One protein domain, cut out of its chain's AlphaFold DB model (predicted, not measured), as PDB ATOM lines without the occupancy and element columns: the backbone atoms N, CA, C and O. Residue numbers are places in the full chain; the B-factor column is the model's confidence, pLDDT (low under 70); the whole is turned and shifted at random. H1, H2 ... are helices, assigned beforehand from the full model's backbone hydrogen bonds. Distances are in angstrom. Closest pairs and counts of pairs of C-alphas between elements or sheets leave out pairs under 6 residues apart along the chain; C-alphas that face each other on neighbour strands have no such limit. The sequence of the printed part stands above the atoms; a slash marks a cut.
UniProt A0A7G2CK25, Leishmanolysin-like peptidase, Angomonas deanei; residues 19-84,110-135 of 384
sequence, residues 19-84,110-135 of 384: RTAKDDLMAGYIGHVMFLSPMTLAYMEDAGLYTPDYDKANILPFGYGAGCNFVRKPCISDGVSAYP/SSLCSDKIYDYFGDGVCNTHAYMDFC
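AT A GLANCE: This is residues 19 to 84 and 110 to 135 of the 384 residues of the protein "Leishmanolysin-like peptidase" of Angomonas deanei (UniProt A0A7G2CK25). This model has little regular structure: it is a loose, elongated winding of loops, with the small helix H1 towards one end and the shorter H2 at one side of its middle. The far end is made of loops, residues 76 to 81 and 110 to 126, with two short strand-like pairings. The printed part has 92 residues with two named helices, H1 then H2, and no named strand; the class is all helix, though these hold only 14 residues. The radius of gyration of the C-alphas is 15.8 A, and the spans are 48 by 25 by 22 A.

HOW THE PARTS SIT: H1, residues 38 to 46, is apart from H2, residues 68 to 72. In both, every O i to N i+4 pair is within hydrogen-bond range. Residues 76 to 77 pair antiparallel with 80 to 81, and 111 to 112 with 125 to 126.

IN THESE COORDINATES: H1 runs 12.1 A from C-alpha 38 at (190.041, 158.676, 96.336). H2 ends at C-alpha 72 at (184.941, 176.023, 88.621).

THE WHOLE: The farthest C-alphas, Thr 51 and Asp 123, are 48.6 A apart. The link H1 to H2 is long, 21 residues. Residues 85 to 109 are not printed; C-alphas 84 and 110 are 20.2 A apart. No printed residue is under 70 in pLDDT.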
ATOM      1  N   ARG A  19     196.659 172.662  89.911       95.69
ATOM      2  CA  ARG A  19     195.716 173.691  90.398       95.69
ATOM      3  C   ARG A  19     194.600 173.108  91.275       95.69
ATOM      4  O   ARG A  19     194.176 173.770  92.217       95.69
ATOM      5  N   THR A  20     194.111 171.906  90.973       95.50
ATOM      6  CA  THR A  20     192.959 171.301  91.661       95.50
ATOM      7  C   THR A  20     193.303 170.058  92.477       95.50
ATOM      8  O   THR A  20     192.531 169.709  93.367       95.50
ATOM      9  N   ALA A  21     194.457 169.432  92.239       95.56
ATOM     10  CA  ALA A  21     194.916 168.242  92.959       95.56
ATOM     11  C   ALA A  21     196.405 168.300  93.333       95.56
ATOM     12  O   ALA A  21     197.128 167.311  93.227       95.56
ATOM     13  N   LYS A  22     196.893 169.469  93.761       95.88
ATOM     14  CA  LYS A  22     198.253 169.606  94.290       95.88
ATOM     15  C   LYS A  22     198.490 168.591  95.413       95.88
ATOM     16  O   LYS A  22     197.657 168.483  96.302       95.88
ATOM     17  N   ASP A  23     199.651 167.936  95.390       95.94
ATOM     18  CA  ASP A  23     200.109 166.915  96.349       95.94
ATOM     19  C   ASP A  23     199.415 165.546  96.226       95.94
ATOM     20  O   ASP A  23     199.737 164.618  96.966       95.94
ATOM     21  N   ASP A  24     198.511 165.363  95.263       96.62
ATOM     22  CA  ASP A  24     198.062 164.022  94.891       96.62
ATOM     23  C   ASP A  24     199.235 163.192  94.346       96.62
ATOM     24  O   ASP A  24     200.123 163.720  93.676       96.62
ATOM     25  N   LEU A  25     199.222 161.880  94.588       95.44
ATOM     26  CA  LEU A  25     200.188 160.932  94.029       95.44
ATOM     27  C   LEU A  25     200.333 161.047  92.502       95.44
ATOM     28  O   LEU A  25     201.421 160.829  91.976       95.44
ATOM     29  N   MET A  26     199.251 161.384  91.802       95.25
ATOM     30  CA  MET A  26     199.216 161.541  90.347       95.25
ATOM     31  C   MET A  26     199.267 163.011  89.898       95.25
ATOM     32  O   MET A  26     198.971 163.304  88.741       95.25
ATOM     33  N   ALA A  27     199.628 163.953  90.773       94.38
ATOM     34  CA  ALA A  27     199.901 165.333  90.369       94.38
ATOM     35  C   ALA A  27     201.174 165.409  89.504       94.38
ATOM     36  O   ALA A  27     202.151 164.704  89.751       94.38
ATOM     37  N   GLY A  28     201.192 166.301  88.508       87.62
ATOM     38  CA  GLY A  28     202.294 166.408  87.536       87.62
ATOM     39  C   GLY A  28     203.649 166.832  88.109       87.62
ATOM     40  O   GLY A  28     204.676 166.694  87.444       87.62
ATOM     41  N   TYR A  29     203.656 167.351  89.338       87.56
ATOM     42  CA  TYR A  29     204.835 167.850  90.032       87.56
ATOM     43  C   TYR A  29     204.852 167.343  91.475       87.56
ATOM     44  O   TYR A  29     203.868 167.451  92.204       87.56
ATOM     45  N   ILE A  30     206.002 166.805  91.876       81.94
ATOM     46  CA  ILE A  30     206.186 166.069  93.129       81.94
ATOM     47  C   ILE A  30     206.299 167.037  94.320       81.94
ATOM     48  O   ILE A  30     207.139 167.940  94.315       81.94
ATOM     49  N   GLY A  31     205.475 166.815  95.348       83.81
ATOM     50  CA  GLY A  31     205.643 167.370  96.700       83.81
ATOM     51  C   GLY A  31     206.456 166.438  97.610       83.81
ATOM     52  O   GLY A  31     206.819 165.333  97.212       83.81
ATOM     53  N   HIS A  32     206.744 166.846  98.854       90.50
ATOM     54  CA  HIS A  32     207.447 165.959  99.807       90.50
ATOM     55  C   HIS A  32     206.533 164.912 100.411       90.50
ATOM     56  O   HIS A  32     206.983 163.821 100.759       90.50
ATOM     57  N   VAL A  33     205.256 165.253 100.558       93.94
ATOM     58  CA  VAL A  33     204.209 164.307 100.925       93.94
ATOM     59  C   VAL A  33     203.249 164.205  99.759       93.94
ATOM     60  O   VAL A  33     202.752 165.214  99.268       93.94
ATOM     61  N   MET A  34     203.012 162.972  99.328       93.75
ATOM     62  CA  MET A  34     202.080 162.653  98.259       93.75
ATOM     63  C   MET A  34     200.938 161.831  98.836       93.75
ATOM     64  O   MET A  34     201.165 160.938  99.652       93.75
ATOM     65  N   PHE A  35     199.720 162.126  98.409       95.62
ATOM     66  CA  PHE A  35     198.511 161.514  98.943       95.62
ATOM     67  C   PHE A  35     197.887 160.611  97.879       95.62
ATOM     68  O   PHE A  35     197.562 161.067  96.782       95.62
ATOM     69  N   LEU A  36     197.683 159.332  98.200       95.69
ATOM     70  CA  LEU A  36     196.889 158.431  97.365       95.69
ATOM     71  C   LEU A  36     195.407 158.758  97.572       95.69
ATOM     72  O   LEU A  36     194.760 158.205  98.457       95.69
ATOM     73  N   SER A  37     194.882 159.710  96.809       95.88
ATOM     74  CA  SER A  37     193.517 160.196  97.019       95.88
ATOM     75  C   SER A  37     192.444 159.229  96.490       95.88
ATOM     76  O   SER A  37     192.722 158.394  95.619       95.88
ATOM     77  N   PRO A  38     191.174 159.395  96.918       95.88
ATOM     78  CA  PRO A  38     190.041 158.676  96.336       95.88
ATOM     79  C   PRO A  38     189.884 158.913  94.830       95.88
ATOM     80  O   PRO A  38     189.360 158.066  94.120       95.88
ATOM     81  N   MET A  39     190.340 160.059  94.326       95.25
ATOM     82  CA  MET A  39     190.263 160.408  92.910       95.25
ATOM     83  C   MET A  39     191.240 159.585  92.067       95.25
ATOM     84  O   MET A  39     190.871 159.104  90.998       95.25
ATOM     85  N   THR A  40     192.458 159.371  92.566       96.00
ATOM     86  CA  THR A  40     193.422 158.471  91.921       96.00
ATOM     87  C   THR A  40     192.940 157.025  91.956       96.00
ATOM     88  O   THR A  40     193.035 156.333  90.945       96.00
ATOM     89  N   LEU A  41     192.355 156.571  93.068       96.88
ATOM     90  CA  LEU A  41     191.750 155.237  93.142       96.88
ATOM     91  C   LEU A  41     190.579 155.074  92.162       96.88
ATOM     92  O   LEU A  41     190.544 154.084  91.438       96.88
ATOM     93  N   ALA A  42     189.692 156.067  92.063       96.94
ATOM     94  CA  ALA A  42     188.575 156.049  91.119       96.94
ATOM     95  C   ALA A  42     189.033 155.970  89.663       96.94
ATOM     96  O   ALA A  42     188.479 155.202  88.887       96.94
ATOM     97  N   TYR A  43     190.102 156.679  89.295       95.62
ATOM     98  CA  TYR A  43     190.686 156.529  87.962       95.62
ATOM     99  C   TYR A  43     191.195 155.103  87.694       95.62
ATOM    100  O   TYR A  43     191.000 154.572  86.602       95.62
ATOM    101  N   MET A  44     191.829 154.466  88.684       95.12
ATOM    102  CA  MET A  44     192.307 153.083  88.558       95.12
ATOM    103  C   MET A  44     191.151 152.076  88.426       95.12
ATOM    104  O   MET A  44     191.287 151.086  87.705       95.12
ATOM    105  N   GLU A  45     190.022 152.335  89.091       97.12
ATOM    106  CA  GLU A  45     188.777 151.572  88.938       97.12
ATOM    107  C   GLU A  45     188.151 151.773  87.551       97.12
ATOM    108  O   GLU A  45     187.880 150.795  86.853       97.12
ATOM    109  N   ASP A  46     188.003 153.025  87.105       97.38
ATOM    110  CA  ASP A  46     187.429 153.395  85.802       97.38
ATOM    111  C   ASP A  46     188.258 152.871  84.618       97.38
ATOM    112  O   ASP A  46     187.719 152.588  83.545       97.38
ATOM    113  N   ALA A  47     189.570 152.687  84.804       94.94
ATOM    114  CA  ALA A  47     190.434 152.032  83.824       94.94
ATOM    115  C   ALA A  47     190.085 150.543  83.614       94.94
ATOM    116  O   ALA A  47     190.552 149.934  82.649       94.94
ATOM    117  N   GLY A  48     189.295 149.939  84.509       95.44
ATOM    118  CA  GLY A  48     188.861 148.543  84.445       95.44
ATOM    119  C   GLY A  48     189.955 147.524  84.771       95.44
ATOM    120  O   GLY A  48     189.773 146.331  84.535       95.44
ATOM    121  N   LEU A  49     191.102 147.981  85.284       93.69
ATOM    122  CA  LEU A  49     192.272 147.145  85.584       93.69
ATOM    123  C   LEU A  49     192.360 146.746  87.061       93.69
ATOM    124  O   LEU A  49     193.009 145.751  87.385       93.69
ATOM    125  N   TYR A  50     191.732 147.517  87.950       94.81
ATOM    126  CA  TYR A  50     191.873 147.377  89.395       94.81
ATOM    127  C   TYR A  50     190.519 147.453  90.099       94.81
ATOM    128  O   TYR A  50     189.593 148.108  89.633       94.81
ATOM    129  N   THR A  51     190.434 146.814  91.265       96.50
ATOM    130  CA  THR A  51     189.351 147.015  92.234       96.50
ATOM    131  C   THR A  51     189.981 147.636  93.481       96.50
ATOM    132  O   THR A  51     190.581 146.905  94.274       96.50
ATOM    133  N   PRO A  52     189.975 148.972  93.610       94.81
ATOM    134  CA  PRO A  52     190.673 149.651  94.693       94.81
ATOM    135  C   PRO A  52     189.958 149.488  96.038       94.81
ATOM    136  O   PRO A  52     188.732 149.472  96.120       94.81
ATOM    137  N   ASP A  53     190.747 149.431  97.108       95.19
ATOM    138  CA  ASP A  53     190.260 149.550  98.482       95.19
ATOM    139  C   ASP A  53     190.245 151.034  98.882       95.19
ATOM    140  O   ASP A  53     191.283 151.621  99.206       95.19
ATOM    141  N   TYR A  54     189.068 151.659  98.820       95.12
ATOM    142  CA  TYR A  54     188.893 153.077  99.150       95.12
ATOM    143  C   TYR A  54     189.129 153.393 100.634       95.12
ATOM    144  O   TYR A  54     189.429 154.546 100.948       95.12
ATOM    145  N   ASP A  55     189.097 152.402 101.533       93.12
ATOM    146  CA  ASP A  55     189.424 152.605 102.953       93.12
ATOM    147  C   ASP A  55     190.922 152.900 103.156       93.12
ATOM    148  O   ASP A  55     191.341 153.372 104.215       93.12
ATOM    149  N   LYS A  56     191.752 152.648 102.132       91.38
ATOM    150  CA  LYS A  56     193.180 152.999 102.103       91.38
ATOM    151  C   LYS A  56     193.462 154.372 101.499       91.38
ATOM    152  O   LYS A  56     194.625 154.772 101.448       91.38
ATOM    153  N   ALA A  57     192.437 155.089 101.041       95.38
ATOM    154  CA  ALA A  57     192.615 156.411 100.468       95.38
ATOM    155  C   ALA A  57     193.085 157.419 101.526       95.38
ATOM    156  O   ALA A  57     192.599 157.453 102.656       95.38
ATOM    157  N   ASN A  58     194.007 158.296 101.142       95.69
ATOM    158  CA  ASN A  58     194.388 159.437 101.955       95.69
ATOM    159  C   ASN A  58     193.466 160.624 101.668       95.69
ATOM    160  O   ASN A  58     193.061 160.868 100.529       95.69
ATOM    161  N   ILE A  59     193.192 161.419 102.699       95.75
ATOM    162  CA  ILE A  59     192.553 162.721 102.522       95.75
ATOM    163  C   ILE A  59     193.608 163.684 101.979       95.75
ATOM    164  O   ILE A  59     194.595 163.950 102.659       95.75
ATOM    165  N   LEU A  60     193.390 164.201 100.768       95.00
ATOM    166  CA  LEU A  60     194.228 165.233 100.159       95.00
ATOM    167  C   LEU A  60     193.897 166.596 100.792       95.00
ATOM    168  O   LEU A  60     192.812 167.102 100.515       95.00
ATOM    169  N   PRO A  61     194.771 167.227 101.602       95.50
ATOM    170  CA  PRO A  61     194.412 168.460 102.315       95.50
ATOM    171  C   PRO A  61     194.148 169.651 101.388       95.50
ATOM    172  O   PRO A  61     193.357 170.544 101.703       95.50
ATOM    173  N   PHE A  62     194.808 169.678 100.231       96.31
ATOM    174  CA  PHE A  62     194.646 170.737  99.248       96.31
ATOM    175  C   PHE A  62     193.261 170.667  98.590       96.31
ATOM    176  O   PHE A  62     192.924 169.697  97.917       96.31
ATOM    177  N   GLY A  63     192.443 171.700  98.799       95.69
ATOM    178  CA  GLY A  63     191.082 171.771  98.261       95.69
ATOM    179  C   GLY A  63     190.038 170.909  98.986       95.69
ATOM    180  O   GLY A  63     188.875 170.902  98.572       95.69
ATOM    181  N   TYR A  64     190.393 170.209 100.074       95.44
ATOM    182  CA  TYR A  64     189.442 169.372 100.813       95.44
ATOM    183  C   TYR A  64     188.285 170.202 101.377       95.44
ATOM    184  O   TYR A  64     188.487 171.189 102.080       95.44
ATOM    185  N   GLY A  65     187.049 169.819 101.049       94.38
ATOM    186  CA  GLY A  65     185.853 170.538 101.500       94.38
ATOM    187  C   GLY A  65     185.675 171.948 100.911       94.38
ATOM    188  O   GLY A  65     184.748 172.648 101.308       94.38
ATOM    189  N   ALA A  66     186.499 172.371  99.942       95.75
ATOM    190  CA  ALA A  66     186.480 173.735  99.396       95.75
ATOM    191  C   ALA A  66     185.259 174.045  98.494       95.75
ATOM    192  O   ALA A  66     184.974 175.208  98.187       95.75
ATOM    193  N   GLY A  67     184.514 173.014  98.084       95.81
ATOM    194  CA  GLY A  67     183.284 173.127  97.298       95.81
ATOM    195  C   GLY A  67     183.509 173.396  95.804       95.81
ATOM    196  O   GLY A  67     184.627 173.526  95.319       95.81
ATOM    197  N   CYS A  68     182.416 173.483  95.038       95.81
ATOM    198  CA  CYS A  68     182.480 173.519  93.570       95.81
ATOM    199  C   CYS A  68     183.237 174.728  92.998       95.81
ATOM    200  O   CYS A  68     183.785 174.633  91.900       95.81
ATOM    201  N   ASN A  69     183.248 175.862  93.703       96.06
ATOM    202  CA  ASN A  69     183.905 177.078  93.221       96.06
ATOM    203  C   ASN A  69     185.428 176.943  93.189       96.06
ATOM    204  O   ASN A  69     186.041 177.535  92.311       96.06
ATOM    205  N   PHE A  70     186.016 176.111  94.052       96.44
ATOM    206  CA  PHE A  70     187.450 175.829  94.039       96.44
ATOM    207  C   PHE A  70     187.918 175.311  92.674       96.44
ATOM    208  O   PHE A  70     188.953 175.728  92.173       96.44
ATOM    209  N   VAL A  71     187.102 174.463  92.040       95.00
ATOM    210  CA  VAL A  71     187.380 173.887  90.716       95.00
ATOM    211  C   VAL A  71     186.849 174.783  89.595       95.00
ATOM    212  O   VAL A  71     187.536 175.017  88.608       95.00
ATOM    213  N   ARG A  72     185.640 175.340  89.730       94.44
ATOM    214  CA  ARG A  72     184.941 176.023  88.621       94.44
ATOM    215  C   ARG A  72     185.245 177.513  88.468       94.44
ATOM    216  O   ARG A  72     184.800 178.110  87.488       94.44
ATOM    217  N   LYS A  73     185.890 178.147  89.447       95.75
ATOM    218  CA  LYS A  73     186.189 179.586  89.437       95.75
ATOM    219  C   LYS A  73     187.698 179.831  89.448       95.75
ATOM    220  O   LYS A  73     188.434 178.982  89.948       95.75
ATOM    221  N   PRO A  74     188.164 180.981  88.929       95.75
ATOM    222  CA  PRO A  74     189.553 181.398  89.094       95.75
ATOM    223  C   PRO A  74     189.989 181.313  90.561       95.75
ATOM    224  O   PRO A  74     189.200 181.616  91.456       95.75
ATOM    225  N   CYS A  75     191.240 180.917  90.809       96.31
ATOM    226  CA  CYS A  75     191.793 180.839  92.167       96.31
ATOM    227  C   CYS A  75     191.772 182.194  92.888       96.31
ATOM    228  O   CYS A  75     191.604 182.254  94.105       96.31
ATOM    229  N   ILE A  76     191.917 183.275  92.119       96.75
ATOM    230  CA  ILE A  76     191.861 184.661  92.565       96.75
ATOM    231  C   ILE A  76     191.004 185.434  91.558       96.75
ATOM    232  O   ILE A  76     191.087 185.206  90.353       96.75
ATOM    233  N   SER A  77     190.157 186.331  92.055       94.50
ATOM    234  CA  SER A  77     189.360 187.254  91.243       94.50
ATOM    235  C   SER A  77     189.598 188.674  91.740       94.50
ATOM    236  O   SER A  77     189.416 188.938  92.927       94.50
ATOM    237  N   ASP A  78     190.038 189.562  90.848       92.06
ATOM    238  CA  ASP A  78     190.330 190.973  91.146       92.06
ATOM    239  C   ASP A  78     191.264 191.156  92.360       92.06
ATOM    240  O   ASP A  78     191.033 191.975  93.250       92.06
ATOM    241  N   GLY A  79     192.315 190.333  92.434       94.62
ATOM    242  CA  GLY A  79     193.289 190.347  93.527       94.62
ATOM    243  C   GLY A  79     192.782 189.780  94.859       94.62
ATOM    244  O   GLY A  79     193.508 189.840  95.851       94.62
ATOM    245  N   VAL A  80     191.574 189.206  94.900       95.50
ATOM    246  CA  VAL A  80     190.980 188.588  96.094       95.50
ATOM    247  C   VAL A  80     190.877 187.074  95.923       95.50
ATOM    248  O   VAL A  80     190.311 186.569  94.954       95.50
ATOM    249  N   SER A  81     191.412 186.336  96.896       96.00
ATOM    250  CA  SER A  81     191.298 184.880  96.964       96.00
ATOM    251  C   SER A  81     190.132 184.476  97.857       96.00
ATOM    252  O   SER A  81     190.036 184.931  98.996       96.00
ATOM    253  N   ALA A  82     189.279 183.574  97.371       96.31
ATOM    254  CA  ALA A  82     188.295 182.892  98.215       96.31
ATOM    255  C   ALA A  82     188.933 181.792  99.085       96.31
ATOM    256  O   ALA A  82     188.297 181.293 100.011       96.31
ATOM    257  N   TYR A  83     190.180 181.417  98.784       96.62
ATOM    258  CA  TYR A  83     190.904 180.322  99.422       96.62
ATOM    259  C   TYR A  83     192.345 180.747  99.757       96.62
ATOM    260  O   TYR A  83     193.297 180.184  99.207       96.62
ATOM    261  N   PRO A  84     192.543 181.763 100.619       94.00
ATOM    262  CA  PRO A  84     193.861 182.341 100.895       94.00
ATOM    263  C   PRO A  84     194.868 181.333 101.468       94.00
ATOM    264  O   PRO A  84     196.068 181.487 101.255       94.00
ATOM    265  N   SER A 110     206.513 188.048  88.235       92.00
ATOM    266  CA  SER A 110     207.623 188.625  87.461       92.00
ATOM    267  C   SER A 110     207.459 188.501  85.950       92.00
ATOM    268  O   SER A 110     208.336 188.938  85.209       92.00
ATOM    269  N   SER A 111     206.376 187.882  85.484       91.69
ATOM    270  CA  SER A 111     206.184 187.539  84.077       91.69
ATOM    271  C   SER A 111     204.910 188.176  83.550       91.69
ATOM    272  O   SER A 111     203.914 188.237  84.262       91.69
ATOM    273  N   LEU A 112     204.931 188.638  82.299       95.25
ATOM    274  CA  LEU A 112     203.705 189.056  81.627       95.25
ATOM    275  C   LEU A 112     202.775 187.850  81.477       95.25
ATOM    276  O   LEU A 112     203.229 186.755  81.138       95.25
ATOM    277  N   CYS A 113     201.490 188.062  81.730       95.12
ATOM    278  CA  CYS A 113     200.479 187.035  81.528       95.12
ATOM    279  C   CYS A 113     200.389 186.651  80.045       95.12
ATOM    280  O   CYS A 113     200.347 187.516  79.169       95.12
ATOM    281  N   SER A 114     200.354 185.348  79.766       92.19
ATOM    282  CA  SER A 114     200.183 184.813  78.408       92.19
ATOM    283  C   SER A 114     198.774 185.047  77.860       92.19
ATOM    284  O   SER A 114     198.606 185.232  76.658       92.19
ATOM    285  N   ASP A 115     197.778 185.065  78.745       94.06
ATOM    286  CA  ASP A 115     196.373 185.316  78.448       94.06
ATOM    287  C   ASP A 115     195.735 186.081  79.621       94.06
ATOM    288  O   ASP A 115     196.148 185.946  80.777       94.06
ATOM    289  N   LYS A 116     194.713 186.886  79.324       93.69
ATOM    290  CA  LYS A 116     193.953 187.660  80.308       93.69
ATOM    291  C   LYS A 116     193.228 186.772  81.326       93.69
ATOM    292  O   LYS A 116     192.972 187.235  82.432       93.69
ATOM    293  N   ILE A 117     192.916 185.516  80.999       94.50
ATOM    294  CA  ILE A 117     192.309 184.569  81.954       94.50
ATOM    295  C   ILE A 117     193.202 184.290  83.176       94.50
ATOM    296  O   ILE A 117     192.684 183.959  84.243       94.50
ATOM    297  N   TYR A 118     194.520 184.466  83.039       95.25
ATOM    298  CA  TYR A 118     195.497 184.280  84.116       95.25
ATOM    299  C   TYR A 118     195.848 185.588  84.846       95.25
ATOM    300  O   TYR A 118     196.540 185.555  85.863       95.25
ATOM    301  N   ASP A 119     195.376 186.742  84.359       95.88
ATOM    302  CA  ASP A 119     195.607 188.054  84.979       95.88
ATOM    303  C   ASP A 119     194.716 188.246  86.213       95.88
ATOM    304  O   ASP A 119     193.742 188.999  86.228       95.88
ATOM    305  N   TYR A 120     195.054 187.519  87.273       96.06
ATOM    306  CA  TYR A 120     194.268 187.458  88.499       96.06
ATOM    307  C   TYR A 120     194.230 188.766  89.299       96.06
ATOM    308  O   TYR A 120     193.364 188.929  90.159       96.06
ATOM    309  N   PHE A 121     195.171 189.677  89.048       95.56
ATOM    310  CA  PHE A 121     195.328 190.933  89.789       95.56
ATOM    311  C   PHE A 121     194.994 192.171  88.944       95.56
ATOM    312  O   PHE A 121     194.896 193.264  89.497       95.56
ATOM    313  N   GLY A 122     194.797 192.017  87.630       94.44
ATOM    314  CA  GLY A 122     194.425 193.100  86.716       94.44
ATOM    315  C   GLY A 122     195.574 194.043  86.343       94.44
ATOM    316  O   GLY A 122     195.326 195.118  85.796       94.44
ATOM    317  N   ASP A 123     196.818 193.679  86.661       94.50
ATOM    318  CA  ASP A 123     198.023 194.454  86.344       94.50
ATOM    319  C   ASP A 123     198.839 193.842  85.192       94.50
ATOM    320  O   ASP A 123     199.887 194.377  84.822       94.50
ATOM    321  N   GLY A 124     198.358 192.742  84.601       95.06
ATOM    322  CA  GLY A 124     199.013 192.038  83.502       95.06
ATOM    323  C   GLY A 124     200.250 191.235  83.913       95.06
ATOM    324  O   GLY A 124     200.964 190.743  83.031       95.06
ATOM    325  N   VAL A 125     200.526 191.093  85.218       95.44
ATOM    326  CA  VAL A 125     201.689 190.364  85.743       95.44
ATOM    327  C   VAL A 125     201.256 189.078  86.450       95.44
ATOM    328  O   VAL A 125     200.567 189.082  87.471       95.44
ATOM    329  N   CYS A 126     201.747 187.954  85.945       94.31
ATOM    330  CA  CYS A 126     201.448 186.607  86.406       94.31
ATOM    331  C   CYS A 126     202.608 185.990  87.207       94.31
ATOM    332  O   CYS A 126     203.758 186.454  87.181       94.31
ATOM    333  N   ASN A 127     202.302 184.902  87.922       92.94
ATOM    334  CA  ASN A 127     203.332 183.978  88.405       92.94
ATOM    335  C   ASN A 127     203.930 183.188  87.230       92.94
ATOM    336  O   ASN A 127     203.527 183.347  86.084       92.94
ATOM    337  N   THR A 128     204.905 182.329  87.513       89.94
ATOM    338  CA  THR A 128     205.663 181.579  86.497       89.94
ATOM    339  C   THR A 128     205.215 180.123  86.333       89.94
ATOM    340  O   THR A 128     205.652 179.449  85.404       89.94
ATOM    341  N   HIS A 129     204.369 179.611  87.229       91.44
ATOM    342  CA  HIS A 129     204.020 178.191  87.303       91.44
ATOM    343  C   HIS A 129     202.724 177.876  86.542       91.44
ATOM    344  O   HIS A 129     201.644 177.864  87.130       91.44
ATOM    345  N   ALA A 130     202.847 177.604  85.239       92.06
ATOM    346  CA  ALA A 130     201.717 177.288  84.356       92.06
ATOM    347  C   ALA A 130     200.894 176.078  84.835       92.06
ATOM    348  O   ALA A 130     199.678 176.135  84.842       92.06
ATOM    349  N   TYR A 131     201.539 175.051  85.394       92.12
ATOM    350  CA  TYR A 131     200.875 173.863  85.957       92.12
ATOM    351  C   TYR A 131     199.905 174.156  87.126       92.12
ATOM    352  O   TYR A 131     199.045 173.339  87.458       92.12
ATOM    353  N   MET A 132     200.006 175.339  87.742       94.69
ATOM    354  CA  MET A 132     199.038 175.859  88.718       94.69
ATOM    355  C   MET A 132     198.028 176.828  88.088       94.69
ATOM    356  O   MET A 132     197.417 177.604  88.812       94.69
ATOM    357  N   ASP A 133     197.902 176.864  86.763       95.56
ATOM    358  CA  ASP A 133     197.266 177.954  86.012       95.56
ATOM    359  C   ASP A 133     197.818 179.332  86.400       95.56
ATOM    360  O   ASP A 133     197.103 180.321  86.437       95.56
ATOM    361  N   PHE A 134     199.104 179.422  86.749       95.31
ATOM    362  CA  PHE A 134     199.731 180.638  87.284       95.31
ATOM    363  C   PHE A 134     199.133 181.148  88.612       95.31
ATOM    364  O   PHE A 134     199.484 182.246  89.071       95.31
ATOM    365  N   CYS A 135     198.291 180.356  89.282       96.38
ATOM    366  CA  CYS A 135     197.831 180.651  90.631       96.38
ATOM    367  C   CYS A 135     199.026 180.684  91.596       96.38
ATOM    368  O   CYS A 135     199.864 179.773  91.584       96.38
TER     369      CYS A 135